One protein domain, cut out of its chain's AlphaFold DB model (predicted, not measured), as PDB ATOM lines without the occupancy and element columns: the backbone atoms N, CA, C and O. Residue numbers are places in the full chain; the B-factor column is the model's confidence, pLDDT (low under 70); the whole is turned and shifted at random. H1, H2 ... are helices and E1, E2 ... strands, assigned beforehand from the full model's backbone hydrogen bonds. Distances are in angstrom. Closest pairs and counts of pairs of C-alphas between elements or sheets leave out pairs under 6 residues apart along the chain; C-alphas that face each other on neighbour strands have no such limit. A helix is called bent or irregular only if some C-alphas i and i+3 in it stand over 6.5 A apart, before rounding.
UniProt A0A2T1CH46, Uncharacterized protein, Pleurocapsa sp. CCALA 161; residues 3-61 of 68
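This is residues 3 to 61 of the 68 residues of an uncharacterized protein of Pleurocapsa sp. CCALA 161 (UniProt A0A2T1CH46). A long two-strand hairpin, E2 and E3, is bent like an arch; E1 lies beside residues 13 to 20 of E2, and H1 packs over E1 at that end. The printed part has 59 residues, with three named strands, then one named helix. The sheet, E1 - E2 - E3, is antiparallel; the class is mixed. The whole is extended and flat, with radius of gyration of the C-alphas 16.3 A and spans of 47 by 28 by 12 A.

Start at E1, residues 3 to 10, in a hairpin with E2, residues 13 to 28; N 6 and O 17, 2.9 A apart, are within hydrogen-bond range. E2 forms another hairpin with E3, residues 31 to 46; find N 22 and O 38 within range at 2.9 A. This meander, each strand the antiparallel neighbour of the one before, is twisted; E2 bends by 56 degrees at residue 19, E3 by 63 degrees at residue 43. H1, residues 50 to 60, is on the sheet over E1, and its height over the sheet is 9.8 A; it runs slantwise to the strands, at 49 degrees to E1 on the local plane, which is only just fitted, to 6 C-alphas of the sheet. Their closest C-alphas, Leu 10 and Ile 50, are 6.6 A apart. In H1 every O i to N i+4 pair is within hydrogen-bond range.

Find C-alpha 3 at (27.789, -10.190, -21.289), where E1 begins its 23.7 A. E2 spans 43.1 A and E3 39.8 A; H1 runs 15.5 A to C-alpha 60 at (39.154, 3.226, -51.075).

The C-alphas farthest apart, Glu 12 and Asp 29, are 48.4 A apart. The printed part has no cut, its three links are tight, and no printed residue is under 70 in pLDDT.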
ATOM      1  N   ASP A   3      27.689  -9.254 -20.170       96.12
ATOM      2  CA  ASP A   3      27.789 -10.190 -21.289       96.12
ATOM      3  C   ASP A   3      27.621  -9.454 -22.618       96.12
ATOM      4  O   ASP A   3      26.829  -8.513 -22.742       96.12
ATOM      5  N   VAL A   4      28.385  -9.876 -23.620       95.88
ATOM      6  CA  VAL A   4      28.466  -9.220 -24.922       95.88
ATOM      7  C   VAL A   4      28.431 -10.251 -26.033       95.88
ATOM      8  O   VAL A   4      29.133 -11.261 -26.002       95.88
ATOM      9  N   VAL A   5      27.662  -9.923 -27.067       97.12
ATOM     10  CA  VAL A   5      27.733 -10.548 -28.385       97.12
ATOM     11  C   VAL A   5      27.984  -9.434 -29.392       97.12
ATOM     12  O   VAL A   5      27.127  -8.573 -29.593       97.12
ATOM     13  N   ALA A   6      29.156  -9.435 -30.020       96.44
ATOM     14  CA  ALA A   6      29.500  -8.487 -31.069       96.44
ATOM     15  C   ALA A   6      29.484  -9.192 -32.425       96.44
ATOM     16  O   ALA A   6      30.171 -10.193 -32.616       96.44
ATOM     17  N   ASN A   7      28.704  -8.656 -33.364       96.75
ATOM     18  CA  ASN A   7      28.600  -9.161 -34.730       96.75
ATOM     19  C   ASN A   7      29.184  -8.144 -35.706       96.75
ATOM     20  O   ASN A   7      28.799  -6.975 -35.686       96.75
ATOM     21  N   HIS A   8      30.055  -8.610 -36.591       96.38
ATOM     22  CA  HIS A   8      30.649  -7.826 -37.663       96.38
ATOM     23  C   HIS A   8      30.260  -8.447 -38.999       96.38
ATOM     24  O   HIS A   8      30.430  -9.650 -39.200       96.38
ATOM     25  N   TYR A   9      29.763  -7.612 -39.906       94.88
ATOM     26  CA  TYR A   9      29.335  -8.011 -41.242       94.88
ATOM     27  C   TYR A   9      30.036  -7.157 -42.294       94.88
ATOM     28  O   TYR A   9      30.153  -5.942 -42.132       94.88
ATOM     29  N   LEU A  10      30.465  -7.791 -43.382       93.81
ATOM     30  CA  LEU A  10      31.059  -7.127 -44.536       93.81
ATOM     31  C   LEU A  10      30.819  -7.988 -45.772       93.81
ATOM     32  O   LEU A  10      31.436  -9.040 -45.931       93.81
ATOM     33  N   ASN A  11      29.938  -7.538 -46.663       89.69
ATOM     34  CA  ASN A  11      29.447  -8.354 -47.776       89.69
ATOM     35  C   ASN A  11      28.916  -9.709 -47.258       89.69
ATOM     36  O   ASN A  11      28.030  -9.731 -46.411       89.69
ATOM     37  N   GLU A  12      29.468 -10.825 -47.738       92.50
ATOM     38  CA  GLU A  12      29.111 -12.186 -47.312       92.50
ATOM     39  C   GLU A  12      29.923 -12.674 -46.094       92.50
ATOM     40  O   GLU A  12      29.725 -13.794 -45.627       92.50
ATOM     41  N   MET A  13      30.841 -11.855 -45.566       95.38
ATOM     42  CA  MET A  13      31.664 -12.204 -44.406       95.38
ATOM     43  C   MET A  13      30.931 -11.914 -43.095       95.38
ATOM     44  O   MET A  13      30.280 -10.876 -42.940       95.38
ATOM     45  N   LEU A  14      31.124 -12.812 -42.130       96.44
ATOM     46  CA  LEU A  14      30.683 -12.682 -40.748       96.44
ATOM     47  C   LEU A  14      31.864 -12.960 -39.818       96.44
ATOM     48  O   LEU A  14      32.584 -13.942 -40.000       96.44
ATOM     49  N   TRP A  15      31.991 -12.144 -38.779       97.94
ATOM     50  CA  TRP A  15      32.751 -12.472 -37.580       97.94
ATOM     51  C   TRP A  15      31.919 -12.124 -36.353       97.94
ATOM     52  O   TRP A  15      31.461 -10.989 -36.200       97.94
ATOM     53  N   GLN A  16      31.710 -13.105 -35.484       98.06
ATOM     54  CA  GLN A  16      31.045 -12.915 -34.204       98.06
ATOM     55  C   GLN A  16      32.003 -13.298 -33.081       98.06
ATOM     56  O   GLN A  16      32.657 -14.337 -33.140       98.06
ATOM     57  N   ILE A  17      32.035 -12.463 -32.048       98.06
ATOM     58  CA  ILE A  17      32.759 -12.720 -30.807       98.06
ATOM     59  C   ILE A  17      31.809 -12.542 -29.627       98.06
ATOM     60  O   ILE A  17      31.058 -11.562 -29.558       98.06
ATOM     61  N   THR A  18      31.830 -13.503 -28.709       98.31
ATOM     62  CA  THR A  18      31.092 -13.453 -27.446       98.31
ATOM     63  C   THR A  18      32.057 -13.433 -26.278       98.31
ATOM     64  O   THR A  18      33.180 -13.936 -26.355       98.31
ATOM     65  N   GLY A  19      31.615 -12.848 -25.179       97.75
ATOM     66  CA  GLY A  19      32.399 -12.780 -23.962       97.75
ATOM     67  C   GLY A  19      31.761 -11.848 -22.959       97.75
ATOM     68  O   GLY A  19      30.582 -11.511 -23.067       97.75
ATOM     69  N   SER A  20      32.561 -11.368 -22.021       97.94
ATOM     70  CA  SER A  20      32.095 -10.440 -20.998       97.94
ATOM     71  C   SER A  20      33.097  -9.319 -20.744       97.94
ATOM     72  O   SER A  20      34.308  -9.485 -20.891       97.94
ATOM     73  N   TYR A  21      32.595  -8.144 -20.359       97.38
ATOM     74  CA  TYR A  21      33.434  -7.071 -19.834       97.38
ATOM     75  C   TYR A  21      33.544  -7.151 -18.313       97.38
ATOM     76  O   TYR A  21      32.548  -7.220 -17.577       97.38
ATOM     77  N   GLU A  22      34.784  -7.055 -17.850       97.56
ATOM     78  CA  GLU A  22      35.130  -6.769 -16.469       97.56
ATOM     79  C   GLU A  22      35.534  -5.295 -16.347       97.56
ATOM     80  O   GLU A  22      36.479  -4.835 -16.995       97.56
ATOM     81  N   TYR A  23      34.812  -4.556 -15.502       96.50
ATOM     82  CA  TYR A  23      35.061  -3.142 -15.236       96.50
ATOM     83  C   TYR A  23      35.690  -2.959 -13.857       96.50
ATOM     84  O   TYR A  23      35.141  -3.403 -12.850       96.50
ATOM     85  N   GLY A  24      36.807  -2.240 -13.813       97.19
ATOM     86  CA  GLY A  24      37.325  -1.626 -12.596       97.19
ATOM     87  C   GLY A  24      36.847  -0.182 -12.535       97.19
ATOM     88  O   GLY A  24      37.142   0.595 -13.443       97.19
ATOM     89  N   LEU A  25      36.111   0.173 -11.482       97.12
ATOM     90  CA  LEU A  25      35.595   1.524 -11.277       97.12
ATOM     91  C   LEU A  25      36.363   2.226 -10.158       97.12
ATOM     92  O   LEU A  25      36.684   1.612  -9.140       97.12
ATOM     93  N   VAL A  26      36.611   3.518 -10.333       98.00
ATOM     94  CA  VAL A  26      37.136   4.410  -9.296       98.00
ATOM     95  C   VAL A  26      36.143   5.541  -9.073       98.00
ATOM     96  O   VAL A  26      35.412   5.917  -9.990       98.00
ATOM     97  N   LYS A  27      36.081   6.052  -7.844       97.69
ATOM     98  CA  LYS A  27      35.276   7.223  -7.519       97.69
ATOM     99  C   LYS A  27      36.189   8.429  -7.341       97.69
ATOM    100  O   LYS A  27      37.001   8.432  -6.419       97.69
ATOM    101  N   GLU A  28      36.027   9.433  -8.190       95.88
ATOM    102  CA  GLU A  28      36.800  10.679  -8.191       95.88
ATOM    103  C   GLU A  28      35.820  11.853  -8.144       95.88
ATOM    104  O   GLU A  28      34.793  11.825  -8.813       95.88
ATOM    105  N   ASP A  29      36.062  12.827  -7.264       95.38
ATOM    106  CA  ASP A  29      35.206  14.013  -7.072       95.38
ATOM    107  C   ASP A  29      33.700  13.728  -6.900       95.38
ATOM    108  O   ASP A  29      32.834  14.549  -7.191       95.38
ATOM    109  N   GLY A  30      33.367  12.553  -6.359       96.62
ATOM    110  CA  GLY A  30      31.983  12.135  -6.139       96.62
ATOM    111  C   GLY A  30      31.357  11.357  -7.301       96.62
ATOM    112  O   GLY A  30      30.283  10.781  -7.108       96.62
ATOM    113  N   GLU A  31      32.040  11.246  -8.437       97.38
ATOM    114  CA  GLU A  31      31.574  10.583  -9.655       97.38
ATOM    115  C   GLU A  31      32.291   9.247  -9.877       97.38
ATOM    116  O   GLU A  31      33.452   9.069  -9.512       97.38
ATOM    117  N   TRP A  32      31.581   8.265 -10.439       97.19
ATOM    118  CA  TRP A  32      32.171   6.973 -10.795       97.19
ATOM    119  C   TRP A  32      32.731   7.023 -12.213       97.19
ATOM    120  O   TRP A  32      31.998   7.309 -13.159       97.19
ATOM    121  N   ALA A  33      33.998   6.655 -12.358       96.81
ATOM    122  CA  ALA A  33      34.683   6.540 -13.634       96.81
ATOM    123  C   ALA A  33      35.186   5.108 -13.863       96.81
ATOM    124  O   ALA A  33      35.511   4.378 -12.922       96.81
ATOM    125  N   ILE A  34      35.265   4.701 -15.131       96.62
ATOM    126  CA  ILE A  34      35.891   3.436 -15.526       96.62
ATOM    127  C   ILE A  34      37.408   3.634 -15.509       96.62
ATOM    128  O   ILE A  34      37.958   4.306 -16.374       96.62
ATOM    129  N   ALA A  35      38.085   3.019 -14.541       96.94
ATOM    130  CA  ALA A  35      39.545   3.011 -14.448       96.94
ATOM    131  C   ALA A  35      40.174   1.874 -15.268       96.94
ATOM    132  O   ALA A  35      41.299   1.988 -15.751       96.94
ATOM    133  N   LYS A  36      39.459   0.753 -15.418       97.06
ATOM    134  CA  LYS A  36      39.902  -0.413 -16.188       97.06
ATOM    135  C   LYS A  36      38.716  -1.062 -16.889       97.06
ATOM    136  O   LYS A  36      37.648  -1.193 -16.300       97.06
ATOM    137  N   MET A  37      38.934  -1.524 -18.113       96.75
ATOM    138  CA  MET A  37      37.980  -2.338 -18.858       96.75
ATOM    139  C   MET A  37      38.739  -3.476 -19.539       96.75
ATOM    140  O   MET A  37      39.627  -3.224 -20.351       96.75
ATOM    141  N   THR A  38      38.397  -4.715 -19.200       97.69
ATOM    142  CA  THR A  38      38.957  -5.917 -19.831       97.69
ATOM    143  C   THR A  38      37.836  -6.659 -20.536       97.69
ATOM    144  O   THR A  38      36.832  -6.976 -19.901       97.69
ATOM    145  N   PHE A  39      38.003  -6.955 -21.824       96.81
ATOM    146  CA  PHE A  39      37.146  -7.921 -22.505       96.81
ATOM    147  C   PHE A  39      37.705  -9.330 -22.297       96.81
ATOM    148  O   PHE A  39      38.868  -9.586 -22.611       96.81
ATOM    149  N   ILE A  40      36.882 -10.231 -21.770       97.56
ATOM    150  CA  ILE A  40      37.198 -11.646 -21.588       97.56
ATOM    151  C   ILE A  40      36.462 -12.402 -22.691       97.56
ATOM    152  O   ILE A  40      35.244 -12.559 -22.629       97.56
ATOM    153  N   ALA A  41      37.198 -12.818 -23.722       97.12
ATOM    154  CA  ALA A  41      36.635 -13.562 -24.843       97.12
ATOM    155  C   ALA A  41      36.270 -14.989 -24.418       97.12
ATOM    156  O   ALA A  41      37.070 -15.682 -23.788       97.12
ATOM    157  N   GLU A  42      35.074 -15.426 -24.795       98.00
ATOM    158  CA  GLU A  42      34.550 -16.757 -24.481       98.00
ATOM    159  C   GLU A  42      34.416 -17.619 -25.733       98.00
ATOM    160  O   GLU A  42      34.764 -18.798 -25.713       98.00
ATOM    161  N   SER A  43      33.937 -17.040 -26.835       97.75
ATOM    162  CA  SER A  43      33.860 -17.743 -28.111       97.75
ATOM    163  C   SER A  43      34.023 -16.794 -29.291       97.75
ATOM    164  O   SER A  43      33.673 -15.616 -29.220       97.75
ATOM    165  N   GLU A  44      34.558 -17.327 -30.383       97.69
ATOM    166  CA  GLU A  44      34.654 -16.646 -31.668       97.69
ATOM    167  C   GLU A  44      34.165 -17.587 -32.770       97.69
ATOM    168  O   GLU A  44      34.459 -18.784 -32.756       97.69
ATOM    169  N   GLN A  45      33.429 -17.042 -33.736       97.75
ATOM    170  CA  GLN A  45      33.008 -17.750 -34.942       97.75
ATOM    171  C   GLN A  45      33.103 -16.839 -36.172       97.75
ATOM    172  O   GLN A  45      32.942 -15.620 -36.081       97.75
ATOM    173  N   GLY A  46      33.318 -17.439 -37.342       96.50
ATOM    174  CA  GLY A  46      33.560 -16.696 -38.579       96.50
ATOM    175  C   GLY A  46      35.028 -16.298 -38.746       96.50
ATOM    176  O   GLY A  46      35.907 -16.979 -38.222       96.50
ATOM    177  N   ASP A  47      35.294 -15.225 -39.494       95.25
ATOM    178  CA  ASP A  47      36.655 -14.852 -39.909       95.25
ATOM    179  C   ASP A  47      37.028 -13.416 -39.518       95.25
ATOM    180  O   ASP A  47      36.465 -12.437 -40.014       95.25
ATOM    181  N   ARG A  48      38.047 -13.292 -38.661       95.75
ATOM    182  CA  ARG A  48      38.572 -12.011 -38.181       95.75
ATOM    183  C   ARG A  48      39.242 -11.176 -39.282       95.75
ATOM    184  O   ARG A  48      39.343  -9.959 -39.116       95.75
ATOM    185  N   ALA A  49      39.608 -11.773 -40.421       95.25
ATOM    186  CA  ALA A  49      40.111 -11.054 -41.598       95.25
ATOM    187  C   ALA A  49      39.108 -10.019 -42.147       95.25
ATOM    188  O   ALA A  49      39.478  -9.124 -42.911       95.25
ATOM    189  N   ILE A  50      37.840 -10.087 -41.718       95.50
ATOM    190  CA  ILE A  50      36.834  -9.054 -41.974       95.50
ATOM    191  C   ILE A  50      37.301  -7.649 -41.566       95.50
ATOM    192  O   ILE A  50      36.937  -6.676 -42.222       95.50
ATOM    193  N   ILE A  51      38.118  -7.536 -40.508       93.62
ATOM    194  CA  ILE A  51      38.622  -6.254 -40.007       93.62
ATOM    195  C   ILE A  51      39.605  -5.647 -41.004       93.62
ATOM    196  O   ILE A  51      39.429  -4.497 -41.404       93.62
ATOM    197  N   ASP A  52      40.575  -6.431 -41.469       93.88
ATOM    198  CA  ASP A  52      41.548  -5.978 -42.464       93.88
ATOM    199  C   ASP A  52      40.836  -5.575 -43.761       93.88
ATOM    200  O   ASP A  52      41.065  -4.492 -44.307       93.88
ATOM    201  N   ARG A  53      39.862  -6.384 -44.199       92.88
ATOM    202  CA  ARG A  53      39.065  -6.087 -45.392       92.88
ATOM    203  C   ARG A  53      38.223  -4.817 -45.242       92.88
ATOM    204  O   ARG A  53      38.084  -4.063 -46.207       92.88
ATOM    205  N   ALA A  54      37.656  -4.568 -44.062       92.12
ATOM    206  CA  ALA A  54      36.894  -3.353 -43.787       92.12
ATOM    207  C   ALA A  54      37.792  -2.108 -43.840       92.12
ATOM    208  O   ALA A  54      37.398  -1.101 -44.431       92.12
ATOM    209  N   VAL A  55      39.007  -2.189 -43.286       92.00
ATOM    210  CA  VAL A  55      40.002  -1.106 -43.341       92.00
ATOM    211  C   VAL A  55      40.398  -0.800 -44.786       92.00
ATOM    212  O   VAL A  55      40.366   0.362 -45.197       92.00
ATOM    213  N   GLU A  56      40.698  -1.824 -45.588       91.31
ATOM    214  CA  GLU A  56      40.990  -1.654 -47.015       91.31
ATOM    215  C   GLU A  56      39.839  -0.958 -47.751       91.31
ATOM    216  O   GLU A  56      40.060   0.022 -48.463       91.31
ATOM    217  N   GLN A  57      38.596  -1.420 -47.565       89.56
ATOM    218  CA  GLN A  57      37.438  -0.823 -48.236       89.56
ATOM    219  C   GLN A  57      37.209   0.631 -47.818       89.56
ATOM    220  O   GLN A  57      36.944   1.467 -48.681       89.56
ATOM    221  N   ALA A  58      37.359   0.949 -46.531       88.88
ATOM    222  CA  ALA A  58      37.231   2.314 -46.031       88.88
ATOM    223  C   ALA A  58      38.327   3.246 -46.576       88.88
ATOM    224  O   ALA A  58      38.073   4.431 -46.764       88.88
ATOM    225  N   SER A  59      39.527   2.736 -46.870       86.69
ATOM    226  CA  SER A  59      40.584   3.540 -47.504       86.69
ATOM    227  C   SER A  59      40.264   3.909 -48.960       86.69
ATOM    228  O   SER A  59      40.625   4.991 -49.416       86.69
ATOM    229  N   ILE A  60      39.555   3.028 -49.674       86.38
ATOM    230  CA  ILE A  60      39.154   3.226 -51.075       86.38
ATOM    231  C   ILE A  60      37.898   4.101 -51.152       86.38
ATOM    232  O   ILE A  60      37.820   5.010 -51.974       86.38
ATOM    233  N   ASN A  61      36.926   3.826 -50.282       82.94
ATOM    234  CA  ASN A  61      35.639   4.506 -50.203       82.94
ATOM    235  C   ASN A  61      35.396   4.961 -48.757       82.94
ATOM    236  O   ASN A  61      34.672   4.291 -48.013       82.94
TER     237      ASN A  61